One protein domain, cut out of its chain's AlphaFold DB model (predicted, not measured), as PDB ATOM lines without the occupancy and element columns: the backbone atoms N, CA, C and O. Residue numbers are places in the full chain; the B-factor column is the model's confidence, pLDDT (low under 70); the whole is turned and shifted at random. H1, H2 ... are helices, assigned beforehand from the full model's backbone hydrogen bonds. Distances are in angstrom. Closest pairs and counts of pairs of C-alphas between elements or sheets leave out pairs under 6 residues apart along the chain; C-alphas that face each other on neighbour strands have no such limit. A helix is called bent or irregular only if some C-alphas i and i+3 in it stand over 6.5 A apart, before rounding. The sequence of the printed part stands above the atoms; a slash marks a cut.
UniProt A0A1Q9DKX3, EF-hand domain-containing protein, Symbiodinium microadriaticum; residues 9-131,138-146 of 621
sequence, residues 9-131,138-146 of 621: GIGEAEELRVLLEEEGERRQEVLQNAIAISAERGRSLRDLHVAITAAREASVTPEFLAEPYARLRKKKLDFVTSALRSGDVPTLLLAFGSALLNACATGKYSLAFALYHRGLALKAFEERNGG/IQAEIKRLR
ATOM      1  N   GLY A   9      18.976 -31.586   3.180       74.94
ATOM      2  CA  GLY A   9      19.176 -31.649   1.726       74.94
ATOM      3  C   GLY A   9      18.002 -31.101   0.906       74.94
ATOM      4  O   GLY A   9      18.203 -30.644  -0.211       74.94
ATOM      5  N   ILE A  10      16.785 -31.106   1.461       80.12
ATOM      6  CA  ILE A  10      15.595 -30.581   0.770       80.12
ATOM      7  C   ILE A  10      15.638 -29.047   0.689       80.12
ATOM      8  O   ILE A  10      15.254 -28.488  -0.332       80.12
ATOM      9  N   GLY A  11      16.145 -28.369   1.725       89.38
ATOM     10  CA  GLY A  11      16.283 -26.908   1.719       89.38
ATOM     11  C   GLY A  11      17.316 -26.415   0.704       89.38
ATOM     12  O   GLY A  11      17.029 -25.509  -0.068       89.38
ATOM     13  N   GLU A  12      18.483 -27.064   0.651       88.62
ATOM     14  CA  GLU A  12      19.553 -26.720  -0.300       88.62
ATOM     15  C   GLU A  12      19.134 -26.993  -1.759       88.62
ATOM     16  O   GLU A  12      19.476 -26.232  -2.662       88.62
ATOM     17  N   ALA A  13      18.348 -28.050  -1.998       86.81
ATOM     18  CA  ALA A  13      17.810 -28.348  -3.325       86.81
ATOM     19  C   ALA A  13      16.781 -27.304  -3.794       86.81
ATOM     20  O   ALA A  13      16.764 -26.953  -4.972       86.81
ATOM     21  N   GLU A  14      15.948 -26.796  -2.885       90.94
ATOM     22  CA  GLU A  14      14.960 -25.765  -3.206       90.94
ATOM     23  C   GLU A  14      15.620 -24.403  -3.460       90.94
ATOM     24  O   GLU A  14      15.251 -23.706  -4.401       90.94
ATOM     25  N   GLU A  15      16.658 -24.058  -2.695       90.81
ATOM     26  CA  GLU A  15      17.461 -22.855  -2.939       90.81
ATOM     27  C   GLU A  15      18.165 -22.914  -4.306       90.81
ATOM     28  O   GLU A  15      18.117 -21.957  -5.079       90.81
ATOM     29  N   LEU A  16      18.739 -24.069  -4.665       90.06
ATOM     30  CA  LEU A  16      19.316 -24.290  -5.994       90.06
ATOM     31  C   LEU A  16      18.272 -24.217  -7.112       90.06
ATOM     32  O   LEU A  16      18.576 -23.705  -8.189       90.06
ATOM     33  N   ARG A  17      17.049 -24.707  -6.878       93.25
ATOM     34  CA  ARG A  17      15.951 -24.612  -7.848       93.25
ATOM     35  C   ARG A  17      15.599 -23.156  -8.139       93.25
ATOM     36  O   ARG A  17      15.536 -22.786  -9.306       93.25
ATOM     37  N   VAL A  18      15.444 -22.336  -7.097       93.75
ATOM     38  CA  VAL A  18      15.136 -20.903  -7.235       93.75
ATOM     39  C   VAL A  18      16.250 -20.173  -7.989       93.75
ATOM     40  O   VAL A  18      15.966 -19.445  -8.936       93.75
ATOM     41  N   LEU A  19      17.521 -20.431  -7.660       89.06
ATOM     42  CA  LEU A  19      18.656 -19.817  -8.364       89.06
ATOM     43  C   LEU A  19      18.723 -20.209  -9.849       89.06
ATOM     44  O   LEU A  19      19.076 -19.387 -10.694       89.06
ATOM     45  N   LEU A  20      18.390 -21.459 -10.183       88.12
ATOM     46  CA  LEU A  20      18.345 -21.921 -11.572       88.12
ATOM     47  C   LEU A  20      17.163 -21.326 -12.349       88.12
ATOM     48  O   LEU A  20      17.313 -21.046 -13.539       88.12
ATOM     49  N   GLU A  21      16.016 -21.125 -11.698       92.50
ATOM     50  CA  GLU A  21      14.854 -20.452 -12.291       92.50
ATOM     51  C   GLU A  21      15.172 -18.975 -12.589       92.50
ATOM     52  O   GLU A  21      15.004 -18.544 -13.731       92.50
ATOM     53  N   GLU A  22      15.746 -18.234 -11.634       90.81
ATOM     54  CA  GLU A  22      16.151 -16.827 -11.822       90.81
ATOM     55  C   GLU A  22      17.200 -16.655 -12.938       90.81
ATOM     56  O   GLU A  22      17.108 -15.751 -13.775       90.81
ATOM     57  N   GLU A  23      18.198 -17.539 -12.996       86.81
ATOM     58  CA  GLU A  23      19.213 -17.527 -14.056       86.81
ATOM     59  C   GLU A  23      18.614 -17.898 -15.426       86.81
ATOM     60  O   GLU A  23      19.009 -17.346 -16.460       86.81
ATOM     61  N   GLY A  24      17.627 -18.800 -15.450       88.56
ATOM     62  CA  GLY A  24      16.856 -19.139 -16.644       88.56
ATOM     63  C   GLY A  24      16.090 -17.937 -17.201       88.56
ATOM     64  O   GLY A  24      16.199 -17.640 -18.395       88.56
ATOM     65  N   GLU A  25      15.384 -17.205 -16.338       92.38
ATOM     66  CA  GLU A  25      14.657 -15.983 -16.707       92.38
ATOM     67  C   GLU A  25      15.602 -14.904 -17.249       92.38
ATOM     68  O   GLU A  25      15.352 -14.333 -18.316       92.38
ATOM     69  N   ARG A  26      16.749 -14.694 -16.589       86.56
ATOM     70  CA  ARG A  26      17.774 -13.741 -17.038       86.56
ATOM     71  C   ARG A  26      18.273 -14.056 -18.449       86.56
ATOM     72  O   ARG A  26      18.401 -13.164 -19.286       86.56
ATOM     73  N   ARG A  27      18.548 -15.330 -18.746       85.00
ATOM     74  CA  ARG A  27      19.000 -15.767 -20.082       85.00
ATOM     75  C   ARG A  27      17.921 -15.581 -21.139       85.00
ATOM     76  O   ARG A  27      18.229 -15.182 -22.266       85.00
ATOM     77  N   GLN A  28      16.671 -15.854 -20.782       89.69
ATOM     78  CA  GLN A  28      15.534 -15.672 -21.674       89.69
ATOM     79  C   GLN A  28      15.333 -14.194 -22.034       89.69
ATOM     80  O   GLN A  28      15.107 -13.887 -23.205       89.69
ATOM     81  N   GLU A  29      15.501 -13.279 -21.077       92.00
ATOM     82  CA  GLU A  29      15.446 -11.834 -21.317       92.00
ATOM     83  C   GLU A  29      16.535 -11.378 -22.305       92.00
ATOM     84  O   GLU A  29      16.251 -10.683 -23.285       92.00
ATOM     85  N   VAL A  30      17.787 -11.815 -22.114       88.12
ATOM     86  CA  VAL A  30      18.893 -11.445 -23.017       88.12
ATOM     87  C   VAL A  30      18.666 -11.992 -24.432       88.12
ATOM     88  O   VAL A  30      18.916 -11.288 -25.415       88.12
ATOM     89  N   LEU A  31      18.137 -13.214 -24.560       84.38
ATOM     90  CA  LEU A  31      17.804 -13.797 -25.861       84.38
ATOM     91  C   LEU A  31      16.670 -13.029 -26.558       84.38
ATOM     92  O   LEU A  31      16.771 -12.741 -27.752       84.38
ATOM     93  N   GLN A  32      15.618 -12.655 -25.826       90.62
ATOM     94  CA  GLN A  32      14.520 -11.849 -26.366       90.62
ATOM     95  C   GLN A  32      15.002 -10.473 -26.835       90.62
ATOM     96  O   GLN A  32      14.607 -10.031 -27.914       90.62
ATOM     97  N   ASN A  33      15.920  -9.838 -26.100       86.06
ATOM     98  CA  ASN A  33      16.542  -8.578 -26.511       86.06
ATOM     99  C   ASN A  33      17.351  -8.725 -27.810       86.06
ATOM    100  O   ASN A  33      17.240  -7.883 -28.704       86.06
ATOM    101  N   ALA A  34      18.117  -9.808 -27.968       83.56
ATOM    102  CA  ALA A  34      18.847 -10.074 -29.208       83.56
ATOM    103  C   ALA A  34      17.907 -10.318 -30.401       83.56
ATOM    104  O   ALA A  34      18.142  -9.792 -31.492       83.56
ATOM    105  N   ILE A  35      16.810 -11.053 -30.187       85.50
ATOM    106  CA  ILE A  35      15.779 -11.279 -31.208       85.50
ATOM    107  C   ILE A  35      15.110  -9.956 -31.598       85.50
ATOM    108  O   ILE A  35      14.995  -9.677 -32.793       85.50
ATOM    109  N   ALA A  36      14.735  -9.118 -30.627       89.06
ATOM    110  CA  ALA A  36      14.131  -7.809 -30.872       89.06
ATOM    111  C   ALA A  36      15.059  -6.897 -31.694       89.06
ATOM    112  O   ALA A  36      14.633  -6.323 -32.696       89.06
ATOM    113  N   ILE A  37      16.350  -6.846 -31.346       84.12
ATOM    114  CA  ILE A  37      17.367  -6.092 -32.096       84.12
ATOM    115  C   ILE A  37      17.519  -6.628 -33.525       84.12
ATOM    116  O   ILE A  37      17.666  -5.840 -34.456       84.12
ATOM    117  N   SER A  38      17.448  -7.949 -33.723       83.31
ATOM    118  CA  SER A  38      17.508  -8.550 -35.064       83.31
ATOM    119  C   SER A  38      16.270  -8.251 -35.919       83.31
ATOM    120  O   SER A  38      16.373  -8.131 -37.141       83.31
ATOM    121  N   ALA A  39      15.102  -8.123 -35.283       86.88
ATOM    122  CA  ALA A  39      13.832  -7.863 -35.955       86.88
ATOM    123  C   ALA A  39      13.715  -6.401 -36.417       86.88
ATOM    124  O   ALA A  39      13.078  -6.115 -37.436       86.88
ATOM    125  N   GLU A  40      14.366  -5.470 -35.718       91.94
ATOM    126  CA  GLU A  40      14.467  -4.073 -36.126       91.94
ATOM    127  C   GLU A  40      15.427  -3.920 -37.325       91.94
ATOM    128  O   GLU A  40      16.621  -3.663 -37.173       91.94
ATOM    129  N   ARG A  41      14.884  -4.032 -38.549       55.81
ATOM    130  CA  ARG A  41      15.588  -3.959 -39.857       55.81
ATOM    131  C   ARG A  41      16.314  -2.631 -40.183       55.81
ATOM    132  O   ARG A  41      16.571  -2.343 -41.348       55.81
ATOM    133  N   GLY A  42      16.664  -1.822 -39.190       75.62
ATOM    134  CA  GLY A  42      17.407  -0.568 -39.352       75.62
ATOM    135  C   GLY A  42      18.571  -0.378 -38.379       75.62
ATOM    136  O   GLY A  42      19.261   0.636 -38.479       75.62
ATOM    137  N   ARG A  43      18.804  -1.309 -37.443       75.62
ATOM    138  CA  ARG A  43      19.953  -1.211 -36.532       75.62
ATOM    139  C   ARG A  43      21.243  -1.642 -37.209       75.62
ATOM    140  O   ARG A  43      21.243  -2.398 -38.182       75.62
ATOM    141  N   SER A  44      22.358  -1.118 -36.711       81.06
ATOM    142  CA  SER A  44      23.653  -1.434 -37.293       81.06
ATOM    143  C   SER A  44      23.974  -2.915 -37.061       81.06
ATOM    144  O   SER A  44      23.657  -3.477 -36.012       81.06
ATOM    145  N   LEU A  45      24.656  -3.559 -38.016       71.88
ATOM    146  CA  LEU A  45      25.163  -4.933 -37.848       71.88
ATOM    147  C   LEU A  45      26.015  -5.095 -36.575       71.88
ATOM    148  O   LEU A  45      26.139  -6.197 -36.044       71.88
ATOM    149  N   ARG A  46      26.582  -3.993 -36.072       72.00
ATOM    150  CA  ARG A  46      27.337  -3.942 -34.823       72.00
ATOM    151  C   ARG A  46      26.445  -4.174 -33.601       72.00
ATOM    152  O   ARG A  46      26.820  -4.976 -32.754       72.00
ATOM    153  N   ASP A  47      25.270  -3.552 -33.538       73.75
ATOM    154  CA  ASP A  47      24.335  -3.704 -32.411       73.75
ATOM    155  C   ASP A  47      23.821  -5.144 -32.314       73.75
ATOM    156  O   ASP A  47      23.727  -5.712 -31.227       73.75
ATOM    157  N   LEU A  48      23.573  -5.770 -33.468       73.75
ATOM    158  CA  LEU A  48      23.219  -7.184 -33.546       73.75
ATOM    159  C   LEU A  48      24.366  -8.085 -33.059       73.75
ATOM    160  O   LEU A  48      24.130  -9.027 -32.306       73.75
ATOM    161  N   HIS A  49      25.612  -7.792 -33.444       73.06
ATOM    162  CA  HIS A  49      26.778  -8.554 -32.991       73.06
ATOM    163  C   HIS A  49      26.992  -8.458 -31.472       73.06
ATOM    164  O   HIS A  49      27.275  -9.470 -30.825       73.06
ATOM    165  N   VAL A  50      26.815  -7.265 -30.897       77.06
ATOM    166  CA  VAL A  50      26.881  -7.040 -29.445       77.06
ATOM    167  C   VAL A  50      25.771  -7.813 -28.737       77.06
ATOM    168  O   VAL A  50      26.051  -8.537 -27.786       77.06
ATOM    169  N   ALA A  51      24.534  -7.748 -29.237       73.25
ATOM    170  CA  ALA A  51      23.409  -8.463 -28.643       73.25
ATOM    171  C   ALA A  51      23.584  -9.992 -28.685       73.25
ATOM    172  O   ALA A  51      23.308 -10.672 -27.700       73.25
ATOM    173  N   ILE A  52      24.108 -10.536 -29.789       74.06
ATOM    174  CA  ILE A  52      24.423 -11.968 -29.912       74.06
ATOM    175  C   ILE A  52      25.553 -12.368 -28.953       74.06
ATOM    176  O   ILE A  52      25.489 -13.429 -28.334       74.06
ATOM    177  N   THR A  53      26.582 -11.529 -28.810       76.69
ATOM    178  CA  THR A  53      27.699 -11.795 -27.891       76.69
ATOM    179  C   THR A  53      27.225 -11.765 -26.441       76.69
ATOM    180  O   THR A  53      27.509 -12.702 -25.702       76.69
ATOM    181  N   ALA A  54      26.416 -10.774 -26.061       74.75
ATOM    182  CA  ALA A  54      25.803 -10.693 -24.740       74.75
ATOM    183  C   ALA A  54      24.889 -11.897 -24.455       74.75
ATOM    184  O   ALA A  54      24.972 -12.480 -23.379       74.75
ATOM    185  N   ALA A  55      24.076 -12.329 -25.425       73.31
ATOM    186  CA  ALA A  55      23.246 -13.531 -25.296       73.31
ATOM    187  C   ALA A  55      24.080 -14.803 -25.112       73.31
ATOM    188  O   ALA A  55      23.733 -15.669 -24.309       73.31
ATOM    189  N   ARG A  56      25.213 -14.903 -25.811       79.19
ATOM    190  CA  ARG A  56      26.152 -16.013 -25.644       79.19
ATOM    191  C   ARG A  56      26.819 -15.982 -24.270       79.19
ATOM    192  O   ARG A  56      26.934 -17.024 -23.635       79.19
ATOM    193  N   GLU A  57      27.263 -14.820 -23.808       78.38
ATOM    194  CA  GLU A  57      27.987 -14.685 -22.541       78.38
ATOM    195  C   GLU A  57      27.078 -14.778 -21.318       78.38
ATOM    196  O   GLU A  57      27.500 -15.343 -20.318       78.38
ATOM    197  N   ALA A  58      25.814 -14.358 -21.414       76.94
ATOM    198  CA  ALA A  58      24.819 -14.551 -20.357       76.94
ATOM    199  C   ALA A  58      24.593 -16.035 -20.010       76.94
ATOM    200  O   ALA A  58      24.102 -16.350 -18.934       76.94
ATOM    201  N   SER A  59      24.962 -16.961 -20.902       72.06
ATOM    202  CA  SER A  59      24.885 -18.400 -20.631       72.06
ATOM    203  C   SER A  59      26.065 -18.958 -19.819       72.06
ATOM    204  O   SER A  59      26.038 -20.126 -19.420       72.06
ATOM    205  N   VAL A  60      27.094 -18.145 -19.557       74.06
ATOM    206  CA  VAL A  60      28.349 -18.552 -18.914       74.06
ATOM    207  C   VAL A  60      28.588 -17.685 -17.679       74.06
ATOM    208  O   VAL A  60      28.626 -16.462 -17.786       74.06
ATOM    209  N   THR A  61      28.783 -18.287 -16.500       76.12
ATOM    210  CA  THR A  61      29.051 -17.471 -15.303       76.12
ATOM    211  C   THR A  61      30.372 -16.701 -15.466       76.12
ATOM    212  O   THR A  61      31.316 -17.204 -16.093       76.12
ATOM    213  N   PRO A  62      30.485 -15.479 -14.912       68.38
ATOM    214  CA  PRO A  62      31.697 -14.670 -15.026       68.38
ATOM    215  C   PRO A  62      32.966 -15.384 -14.538       68.38
ATOM    216  O   PRO A  62      34.045 -15.124 -15.077       68.38
ATOM    217  N   GLU A  63      32.861 -16.309 -13.573       73.94
ATOM    218  CA  GLU A  63      34.015 -17.094 -13.115       73.94
ATOM    219  C   GLU A  63      34.580 -17.986 -14.228       73.94
ATOM    220  O   GLU A  63      35.798 -18.052 -14.405       73.94
ATOM    221  N   PHE A  64      33.712 -18.607 -15.034       63.56
ATOM    222  CA  PHE A  64      34.130 -19.433 -16.169       63.56
ATOM    223  C   PHE A  64      34.706 -18.611 -17.324       63.56
ATOM    224  O   PHE A  64      35.462 -19.150 -18.131       63.56
ATOM    225  N   LEU A  65      34.392 -17.313 -17.413       62.75
ATOM    226  CA  LEU A  65      34.950 -16.403 -18.418       62.75
ATOM    227  C   LEU A  65      36.273 -15.764 -17.972       62.75
ATOM    228  O   LEU A  65      37.132 -15.481 -18.812       62.75
ATOM    229  N   ALA A  66      36.480 -15.573 -16.668       70.12
ATOM    230  CA  ALA A  66      37.652 -14.889 -16.129       70.12
ATOM    231  C   ALA A  66      38.977 -15.522 -16.591       70.12
ATOM    232  O   ALA A  66      39.879 -14.814 -17.060       70.12
ATOM    233  N   GLU A  67      39.087 -16.853 -16.524       78.56
ATOM    234  CA  GLU A  67      40.286 -17.576 -16.952       78.56
ATOM    235  C   GLU A  67      40.499 -17.523 -18.485       78.56
ATOM    236  O   GLU A  67      41.589 -17.118 -18.911       78.56
ATOM    237  N   PRO A  68      39.514 -17.844 -19.350       68.88
ATOM    238  CA  PRO A  68      39.635 -17.664 -20.798       68.88
ATOM    239  C   PRO A  68      40.023 -16.245 -21.220       68.88
ATOM    240  O   PRO A  68      40.898 -16.082 -22.074       68.88
ATOM    241  N   TYR A  69      39.447 -15.209 -20.602       70.88
ATOM    242  CA  TYR A  69      39.793 -13.817 -20.901       70.88
ATOM    243  C   TYR A  69      41.200 -13.444 -20.429       70.88
ATOM    244  O   TYR A  69      41.909 -12.698 -21.113       70.88
ATOM    245  N   ALA A  70      41.656 -13.978 -19.293       71.94
ATOM    246  CA  ALA A  70      43.049 -13.852 -18.869       71.94
ATOM    247  C   ALA A  70      44.003 -14.531 -19.869       71.94
ATOM    248  O   ALA A  70      44.982 -13.911 -20.294       71.94
ATOM    249  N   ARG A  71      43.679 -15.748 -20.331       69.44
ATOM    250  CA  ARG A  71      44.436 -16.459 -21.376       69.44
ATOM    251  C   ARG A  71      44.440 -15.691 -22.700       69.44
ATOM    252  O   ARG A  71      45.481 -15.614 -23.348       69.44
ATOM    253  N   LEU A  72      43.323 -15.078 -23.095       68.81
ATOM    254  CA  LEU A  72      43.228 -14.262 -24.309       68.81
ATOM    255  C   LEU A  72      44.081 -12.991 -24.209       68.81
ATOM    256  O   LEU A  72      44.801 -12.668 -25.151       68.81
ATOM    257  N   ARG A  73      44.043 -12.286 -23.069       74.94
ATOM    258  CA  ARG A  73      44.920 -11.130 -22.812       74.94
ATOM    259  C   ARG A  73      46.391 -11.524 -22.880       74.94
ATOM    260  O   ARG A  73      47.158 -10.841 -23.555       74.94
ATOM    261  N   LYS A  74      46.759 -12.651 -22.264       77.44
ATOM    262  CA  LYS A  74      48.111 -13.210 -22.351       77.44
ATOM    263  C   LYS A  74      48.498 -13.516 -23.799       77.44
ATOM    264  O   LYS A  74      49.516 -13.020 -24.246       77.44
ATOM    265  N   LYS A  75      47.651 -14.202 -24.576       66.19
ATOM    266  CA  LYS A  75      47.906 -14.475 -26.004       66.19
ATOM    267  C   LYS A  75      48.065 -13.205 -26.842       66.19
ATOM    268  O   LYS A  75      48.927 -13.167 -27.709       66.19
ATOM    269  N   LYS A  76      47.269 -12.158 -26.592       70.19
ATOM    270  CA  LYS A  76      47.428 -10.856 -27.267       70.19
ATOM    271  C   LYS A  76      48.778 -10.214 -26.931       70.19
ATOM    272  O   LYS A  76      49.416  -9.650 -27.812       70.19
ATOM    273  N   LEU A  77      49.226 -10.322 -25.682       69.69
ATOM    274  CA  LEU A  77      50.537  -9.830 -25.249       69.69
ATOM    275  C   LEU A  77      51.689 -10.668 -25.808       69.69
ATOM    276  O   LEU A  77      52.678 -10.104 -26.270       69.69
ATOM    277  N   ASP A  78      51.550 -11.991 -25.813       72.25
ATOM    278  CA  ASP A  78      52.512 -12.918 -26.403       72.25
ATOM    279  C   ASP A  78      52.619 -12.671 -27.910       72.25
ATOM    280  O   ASP A  78      53.721 -12.645 -28.435       72.25
ATOM    281  N   PHE A  79      51.506 -12.379 -28.591       70.06
ATOM    282  CA  PHE A  79      51.498 -11.973 -29.996       70.06
ATOM    283  C   PHE A  79      52.268 -10.668 -30.218       70.06
ATOM    284  O   PHE A  79      53.157 -10.627 -31.062       70.06
ATOM    285  N   VAL A  80      51.994  -9.621 -29.430       70.94
ATOM    286  CA  VAL A  80      52.737  -8.349 -29.520       70.94
ATOM    287  C   VAL A  80      54.228  -8.570 -29.240       70.94
ATOM    288  O   VAL A  80      55.077  -8.032 -29.944       70.94
ATOM    289  N   THR A  81      54.561  -9.401 -28.254       70.94
ATOM    290  CA  THR A  81      55.948  -9.704 -27.872       70.94
ATOM    291  C   THR A  81      56.656 -10.568 -28.916       70.94
ATOM    292  O   THR A  81      57.829 -10.347 -29.197       70.94
ATOM    293  N   SER A  82      55.955 -11.534 -29.507       67.94
ATOM    294  CA  SER A  82      56.465 -12.403 -30.568       67.94
ATOM    295  C   SER A  82      56.704 -11.609 -31.841       67.94
ATOM    296  O   SER A  82      57.776 -11.740 -32.416       67.94
ATOM    297  N   ALA A  83      55.765 -10.736 -32.223       65.00
ATOM    298  CA  ALA A  83      55.950  -9.821 -33.341       65.00
ATOM    299  C   ALA A  83      57.215  -8.977 -33.128       65.00
ATOM    300  O   ALA A  83      58.072  -8.930 -33.999       65.00
ATOM    301  N   LEU A  84      57.397  -8.395 -31.931       65.69
ATOM    302  CA  LEU A  84      58.613  -7.641 -31.577       65.69
ATOM    303  C   LEU A  84      59.904  -8.457 -31.677       65.69
ATOM    304  O   LEU A  84      60.947  -7.885 -31.982       65.69
ATOM    305  N   ARG A  85      59.853  -9.762 -31.398       69.12
ATOM    306  CA  ARG A  85      61.024 -10.648 -31.442       69.12
ATOM    307  C   ARG A  85      61.338 -11.174 -32.836       69.12
ATOM    308  O   ARG A  85      62.512 -11.397 -33.107       69.12
ATOM    309  N   SER A  86      60.337 -11.377 -33.691       69.50
ATOM    310  CA  SER A  86      60.545 -11.911 -35.041       69.50
ATOM    311  C   SER A  86      61.162 -10.892 -35.997       69.50
ATOM    312  O   SER A  86      61.579 -11.255 -37.088       69.50
ATOM    313  N   GLY A  87      61.252  -9.619 -35.597       65.06
ATOM    314  CA  GLY A  87      61.753  -8.557 -36.469       65.06
ATOM    315  C   GLY A  87      60.743  -8.122 -37.531       65.06
ATOM    316  O   GLY A  87      61.033  -7.195 -38.280       65.06
ATOM    317  N   ASP A  88      59.532  -8.695 -37.538       61.22
ATOM    318  CA  ASP A  88      58.441  -8.322 -38.454       61.22
ATOM    319  C   ASP A  88      57.818  -6.964 -38.116       61.22
ATOM    320  O   ASP A  88      56.881  -6.496 -38.771       61.22
ATOM    321  N   VAL A  89      58.298  -6.313 -37.055       61.31
ATOM    322  CA  VAL A  89      57.771  -5.023 -36.643       61.31
ATOM    323  C   VAL A  89      58.497  -3.907 -37.389       61.31
ATOM    324  O   VAL A  89      59.725  -3.848 -37.347       61.31
ATOM    325  N   PRO A  90      57.755  -2.982 -38.024       61.09
ATOM    326  CA  PRO A  90      58.316  -1.859 -38.762       61.09
ATOM    327  C   PRO A  90      59.414  -1.122 -37.991       61.09
ATOM    328  O   PRO A  90      59.298  -0.931 -36.783       61.09
ATOM    329  N   THR A  91      60.428  -0.626 -38.700       57.97
ATOM    330  CA  THR A  91      61.626   0.064 -38.179       57.97
ATOM    331  C   THR A  91      61.325   1.141 -37.120       57.97
ATOM    332  O   THR A  91      62.113   1.359 -36.202       57.97
ATOM    333  N   LEU A  92      60.148   1.775 -37.172       53.75
ATOM    334  CA  LEU A  92      59.676   2.741 -36.169       53.75
ATOM    335  C   LEU A  92      59.408   2.150 -34.773       53.75
ATOM    336  O   LEU A  92      59.519   2.860 -33.775       53.75
ATOM    337  N   LEU A  93      59.088   0.862 -34.668       59.38
ATOM    338  CA  LEU A  93      58.925   0.165 -33.391       59.38
ATOM    339  C   LEU A  93      60.265  -0.248 -32.776       59.38
ATOM    340  O   LEU A  93      60.312  -0.410 -31.561       59.38
ATOM    341  N   LEU A  94      61.369  -0.277 -33.537       62.12
ATOM    342  CA  LEU A  94      62.720  -0.388 -32.964       62.12
ATOM    343  C   LEU A  94      63.070   0.838 -32.107       62.12
ATOM    344  O   LEU A  94      63.721   0.695 -31.074       62.12
ATOM    345  N   ALA A  95      62.567   2.030 -32.462       63.66
ATOM    346  CA  ALA A  95      62.781   3.252 -31.678       63.66
ATOM    347  C   ALA A  95      62.111   3.199 -30.292       63.66
ATOM    348  O   ALA A  95      62.594   3.822 -29.345       63.66
ATOM    349  N   PHE A  96      61.026   2.431 -30.163       75.12
ATOM    350  CA  PHE A  96      60.351   2.173 -28.890       75.12
ATOM    351  C   PHE A  96      60.652   0.783 -28.326       75.12
ATOM    352  O   PHE A  96      60.194   0.483 -27.230       75.12
ATOM    353  N   GLY A  97      61.421  -0.053 -29.028       81.06
ATOM    354  CA  GLY A  97      61.545  -1.483 -28.749       81.06
ATOM    355  C   GLY A  97      62.057  -1.762 -27.343       81.06
ATOM    356  O   GLY A  97      61.458  -2.544 -26.615       81.06
ATOM    357  N   SER A  98      63.091  -1.044 -26.901       78.50
ATOM    358  CA  SER A  98      63.621  -1.182 -25.539       78.50
ATOM    359  C   SER A  98      62.635  -0.702 -24.466       78.50
ATOM    360  O   SER A  98      62.487  -1.359 -23.438       78.50
ATOM    361  N   ALA A  99      61.914   0.398 -24.705       77.62
ATOM    362  CA  ALA A  99      60.916   0.927 -23.773       77.62
ATOM    363  C   ALA A  99      59.666   0.034 -23.692       77.62
ATOM    364  O   ALA A  99      59.131  -0.184 -22.608       77.62
ATOM    365  N   LEU A 100      59.236  -0.514 -24.827       83.31
ATOM    366  CA  LEU A 100      58.110  -1.428 -24.954       83.31
ATOM    367  C   LEU A 100      58.423  -2.778 -24.301       83.31
ATOM    368  O   LEU A 100      57.638  -3.256 -23.487       83.31
ATOM    369  N   LEU A 101      59.599  -3.349 -24.579       82.25
ATOM    370  CA  LEU A 101      60.062  -4.582 -23.939       82.25
ATOM    371  C   LEU A 101      60.234  -4.403 -22.428       82.25
ATOM    372  O   LEU A 101      59.820  -5.277 -21.672       82.25
ATOM    373  N   ASN A 102      60.770  -3.267 -21.973       83.56
ATOM    374  CA  ASN A 102      60.879  -2.967 -20.545       83.56
ATOM    375  C   ASN A 102      59.497  -2.799 -19.885       83.56
ATOM    376  O   ASN A 102      59.260  -3.323 -18.799       83.56
ATOM    377  N   ALA A 103      58.547  -2.130 -20.547       80.44
ATOM    378  CA  ALA A 103      57.172  -2.016 -20.057       80.44
ATOM    379  C   ALA A 103      56.492  -3.394 -19.949       80.44
ATOM    380  O   ALA A 103      55.855  -3.684 -18.938       80.44
ATOM    381  N   CYS A 104      56.687  -4.277 -20.934       80.94
ATOM    382  CA  CYS A 104      56.212  -5.660 -20.869       80.94
ATOM    383  C   CYS A 104      56.883  -6.450 -19.733       80.94
ATOM    384  O   CYS A 104      56.192  -7.126 -18.974       80.94
ATOM    385  N   ALA A 105      58.207  -6.342 -19.586       79.12
ATOM    386  CA  ALA A 105      58.978  -7.057 -18.566       79.12
ATOM    387  C   ALA A 105      58.629  -6.617 -17.136       79.12
ATOM    388  O   ALA A 105      58.643  -7.427 -16.216       79.12
ATOM    389  N   THR A 106      58.273  -5.344 -16.951       82.19
ATOM    390  CA  THR A 106      57.878  -4.771 -15.653       82.19
ATOM    391  C   THR A 106      56.381  -4.905 -15.353       82.19
ATOM    392  O   THR A 106      55.911  -4.376 -14.348       82.19
ATOM    393  N   GLY A 107      55.609  -5.587 -16.210       85.06
ATOM    394  CA  GLY A 107      54.161  -5.760 -16.037       85.06
ATOM    395  C   GLY A 107      53.337  -4.488 -16.279       85.06
ATOM    396  O   GLY A 107      52.147  -4.443 -15.969       85.06
ATOM    397  N   LYS A 108      53.935  -3.441 -16.858       84.31
ATOM    398  CA  LYS A 108      53.281  -2.166 -17.189       84.31
ATOM    399  C   LYS A 108      52.568  -2.253 -18.539       84.31
ATOM    400  O   LYS A 108      52.903  -1.561 -19.502       84.31
ATOM    401  N   TYR A 109      51.564  -3.122 -18.616       80.25
ATOM    402  CA  TYR A 109      50.882  -3.453 -19.873       80.25
ATOM    403  C   TYR A 109      50.171  -2.264 -20.529       80.25
ATOM    404  O   TYR A 109      50.105  -2.190 -21.752       80.25
ATOM    405  N   SER A 110      49.686  -1.311 -19.735       76.19
ATOM    406  CA  SER A 110      49.083  -0.063 -20.211       76.19
ATOM    407  C   SER A 110      50.063   0.801 -21.002       76.19
ATOM    408  O   SER A 110      49.762   1.252 -22.107       76.19
ATOM    409  N   LEU A 111      51.265   0.977 -20.453       81.06
ATOM    410  CA  LEU A 111      52.368   1.687 -21.086       81.06
ATOM    411  C   LEU A 111      52.833   0.956 -22.347       81.06
ATOM    412  O   LEU A 111      53.038   1.591 -23.379       81.06
ATOM    413  N   ALA A 112      52.935  -0.374 -22.292       80.38
ATOM    414  CA  ALA A 112      53.274  -1.183 -23.458       80.38
ATOM    415  C   ALA A 112      52.255  -0.997 -24.600       80.38
ATOM    416  O   ALA A 112      52.631  -0.726 -25.739       80.38
ATOM    417  N   PHE A 113      50.956  -1.046 -24.293       78.50
ATOM    418  CA  PHE A 113      49.898  -0.831 -25.283       78.50
ATOM    419  C   PHE A 113      49.934   0.583 -25.876       78.50
ATOM    420  O   PHE A 113      49.809   0.757 -27.090       78.50
ATOM    421  N   ALA A 114      50.164   1.596 -25.038       79.31
ATOM    422  CA  ALA A 114      50.284   2.983 -25.474       79.31
ATOM    423  C   ALA A 114      51.466   3.188 -26.434       79.31
ATOM    424  O   ALA A 114      51.316   3.825 -27.478       79.31
ATOM    425  N   LEU A 115      52.628   2.615 -26.109       79.88
ATOM    426  CA  LEU A 115      53.822   2.658 -26.954       79.88
ATOM    427  C   LEU A 115      53.603   1.918 -28.281       79.88
ATOM    428  O   LEU A 115      53.988   2.431 -29.331       79.88
ATOM    429  N   TYR A 116      52.926   0.767 -28.252       82.31
ATOM    430  CA  TYR A 116      52.569   0.009 -29.450       82.31
ATOM    431  C   TYR A 116      51.656   0.812 -30.391       82.31
ATOM    432  O   TYR A 116      51.992   1.017 -31.560       82.31
ATOM    433  N   HIS A 117      50.542   1.353 -29.884       81.00
ATOM    434  CA  HIS A 117      49.629   2.167 -30.694       81.00
ATOM    435  C   HIS A 117      50.265   3.468 -31.182       81.00
ATOM    436  O   HIS A 117      49.982   3.903 -32.299       81.00
ATOM    437  N   ARG A 118      51.157   4.078 -30.391       78.25
ATOM    438  CA  ARG A 118      51.940   5.233 -30.841       78.25
ATOM    439  C   ARG A 118      52.866   4.864 -32.001       78.25
ATOM    440  O   ARG A 118      52.937   5.624 -32.963       78.25
ATOM    441  N   GLY A 119      53.522   3.703 -31.940       79.00
ATOM    442  CA  GLY A 119      54.322   3.167 -33.044       79.00
ATOM    443  C   GLY A 119      53.497   2.985 -34.322       79.00
ATOM    444  O   GLY A 119      53.894   3.468 -35.380       79.00
ATOM    445  N   LEU A 120      52.304   2.389 -34.210       74.62
ATOM    446  CA  LEU A 120      51.373   2.242 -35.336       74.62
ATOM    447  C   LEU A 120      50.921   3.590 -35.913       74.62
ATOM    448  O   LEU A 120      50.897   3.763 -37.129       74.62
ATOM    449  N   ALA A 121      50.586   4.560 -35.059       72.00
ATOM    450  CA  ALA A 121      50.143   5.882 -35.495       72.00
ATOM    451  C   ALA A 121      51.247   6.653 -36.234       72.00
ATOM    452  O   ALA A 121      50.966   7.313 -37.235       72.00
ATOM    453  N   LEU A 122      52.496   6.552 -35.764       73.75
ATOM    454  CA  LEU A 122      53.656   7.145 -36.432       73.75
ATOM    455  C   LEU A 122      53.916   6.485 -37.785       73.75
ATOM    456  O   LEU A 122      54.138   7.197 -38.759       73.75
ATOM    457  N   LYS A 123      53.792   5.157 -37.876       71.88
ATOM    458  CA  LYS A 123      53.928   4.435 -39.145       71.88
ATOM    459  C   LYS A 123      52.856   4.838 -40.155       71.88
ATOM    460  O   LYS A 123      53.169   5.218 -41.274       71.88
ATOM    461  N   ALA A 124      51.595   4.864 -39.731       69.44
ATOM    462  CA  ALA A 124      50.494   5.312 -40.580       69.44
ATOM    463  C   ALA A 124      50.643   6.785 -41.007       69.44
ATOM    464  O   ALA A 124      50.044   7.223 -41.987       69.44
ATOM    465  N   PHE A 125      51.373   7.601 -40.243       67.56
ATOM    466  CA  PHE A 125      51.715   8.967 -40.630       67.56
ATOM    467  C   PHE A 125      52.881   9.006 -41.630       67.56
ATOM    468  O   PHE A 125      52.816   9.774 -42.585       67.56
ATOM    469  N   GLU A 126      53.909   8.177 -41.447       71.81
ATOM    470  CA  GLU A 126      55.028   8.010 -42.384       71.81
ATOM    471  C   GLU A 126      54.536   7.556 -43.766       71.81
ATOM    472  O   GLU A 126      54.794   8.227 -44.766       71.81
ATOM    473  N   GLU A 127      53.713   6.503 -43.800       71.12
ATOM    474  CA  GLU A 127      53.085   5.965 -45.015       71.12
ATOM    475  C   GLU A 127      52.264   7.035 -45.757       71.12
ATOM    476  O   GLU A 127      52.292   7.106 -46.983       71.12
ATOM    477  N   ARG A 128      51.572   7.922 -45.025       75.19
ATOM    478  CA  ARG A 128      50.766   9.003 -45.617       75.19
ATOM    479  C   ARG A 128      51.585  10.148 -46.203       75.19
ATOM    480  O   ARG A 128      51.102  10.810 -47.115       75.19
ATOM    481  N   ASN A 129      52.773  10.420 -45.670       75.44
ATOM    482  CA  ASN A 129      53.577  11.576 -46.079       75.44
ATOM    483  C   ASN A 129      54.735  11.213 -47.019       75.44
ATOM    484  O   ASN A 129      55.460  12.108 -47.446       75.44
ATOM    485  N   GLY A 130      54.903   9.929 -47.355       65.75
ATOM    486  CA  GLY A 130      55.840   9.475 -48.385       65.75
ATOM    487  C   GLY A 130      57.314   9.767 -48.086       65.75
ATOM    488  O   GLY A 130      58.107   9.875 -49.017       65.75
ATOM    489  N   GLY A 131      57.691   9.930 -46.814       66.94
ATOM    490  CA  GLY A 131      59.059  10.264 -46.419       66.94
ATOM    491  C   GLY A 131      59.496   9.519 -45.166       66.94
ATOM    492  O   GLY A 131      58.756   9.487 -44.189       66.94
ATOM    493  N   ILE A 138      62.788  11.717 -34.042       48.09
ATOM    494  CA  ILE A 138      62.091  11.115 -32.893       48.09
ATOM    495  C   ILE A 138      62.817  11.458 -31.594       48.09
ATOM    496  O   ILE A 138      62.184  11.894 -30.636       48.09
ATOM    497  N   GLN A 139      64.147  11.317 -31.553       47.69
ATOM    498  CA  GLN A 139      64.913  11.719 -30.372       47.69
ATOM    499  C   GLN A 139      64.876  13.233 -30.143       47.69
ATOM    500  O   GLN A 139      64.783  13.656 -28.994       47.69
ATOM    501  N   ALA A 140      64.892  14.048 -31.202       50.31
ATOM    502  CA  ALA A 140      64.746  15.498 -31.100       50.31
ATOM    503  C   ALA A 140      63.351  15.906 -30.605       50.31
ATOM    504  O   ALA A 140      63.258  16.781 -29.752       50.31
ATOM    505  N   GLU A 141      62.283  15.242 -31.054       46.97
ATOM    506  CA  GLU A 141      60.908  15.502 -30.617       46.97
ATOM    507  C   GLU A 141      60.669  14.995 -29.185       46.97
ATOM    508  O   GLU A 141      60.075  15.699 -28.378       46.97
ATOM    509  N   ILE A 142      61.204  13.826 -28.803       46.16
ATOM    510  CA  ILE A 142      61.193  13.343 -27.407       46.16
ATOM    511  C   ILE A 142      61.997  14.289 -26.506       46.16
ATOM    512  O   ILE A 142      61.560  14.602 -25.402       46.16
ATOM    513  N   LYS A 143      63.156  14.777 -26.964       46.59
ATOM    514  CA  LYS A 143      63.984  15.746 -26.233       46.59
ATOM    515  C   LYS A 143      63.300  17.110 -26.132       46.59
ATOM    516  O   LYS A 143      63.381  17.730 -25.080       46.59
ATOM    517  N   ARG A 144      62.586  17.546 -27.172       46.19
ATOM    518  CA  ARG A 144      61.769  18.766 -27.191       46.19
ATOM    519  C   ARG A 144      60.579  18.662 -26.236       46.19
ATOM    520  O   ARG A 144      60.396  19.544 -25.414       46.19
ATOM    521  N   LEU A 145      59.835  17.557 -26.278       40.22
ATOM    522  CA  LEU A 145      58.719  17.296 -25.364       40.22
ATOM    523  C   LEU A 145      59.193  17.145 -23.909       40.22
ATOM    524  O   LEU A 145      58.491  17.572 -23.002       40.22
ATOM    525  N   ARG A 146      60.394  16.596 -23.673       40.06
ATOM    526  CA  ARG A 146      61.040  16.599 -22.347       40.06
ATOM    527  C   ARG A 146      61.502  17.995 -21.921       40.06
ATOM    528  O   ARG A 146      61.397  18.315 -20.744       40.06
TER     529      ARG A 146
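What this domain is: This is residues 9 to 131 and 138 to 146 of the 621 residues of the protein "EF-hand domain-containing protein" of Symbiodinium microadriaticum (UniProt A0A1Q9DKX3). Two helical hairpins, H1 with H2 and H4 with H5, sit at the two ends of one long helix, H3, which bridges them like a bar. The first hairpin is uneven, residues 9 to 22 of H1 sticking out beyond H2, and short H6 comes after a cut, beside the second hairpin. The 132 printed residues have six named helices, H1 to H6 in order, and no named strand: all helix. The whole is extended, with a radius of gyration of the C-alphas of 23.4 A and spans of 72 by 45 by 30 A.

How they stand to each other: Start at H1, residues 9 to 39; its residues 27 to 38 alone touch H2, residues 45 to 57, closest at the C-alphas of Ala 34 and Ala 51, 4.9 A. This hairpin runs opposite ways at a shallow tilt of 10 degrees. H3, residues 62 to 86, is only just apart from H2, at 8.3 A. H4, residues 91 to 105, is irregular, with C-alphas 95 and 98 7.6 A apart. It touches H5, residues 109 to 129, in a hairpin at a shallow tilt of 5 degrees; their closest C-alphas, Leu 100 and Ala 112, are 5.1 A apart. H3 and H5 are near each other. Every O i to N i+4 pair is within hydrogen-bond range in H1, H2, H5 and H6, residues 138 to 146, but 19 of 21 in H3 and 7 of 11 in H4.

Where its parts are: Find C-alpha 9 at (19.176, -31.649, 1.726); H1 runs 44.9 A from there. H3 spans 35.2 A and H5 30.3 A. H6 ends at C-alpha 146, (61.040, 16.599, -22.347).

The domain as a whole: Residues 132 to 137 are not printed, a gap of 13.9 A between C-alphas 131 and 138. Residues 82 to 95 and 138 to 146 are among those under pLDDT 70.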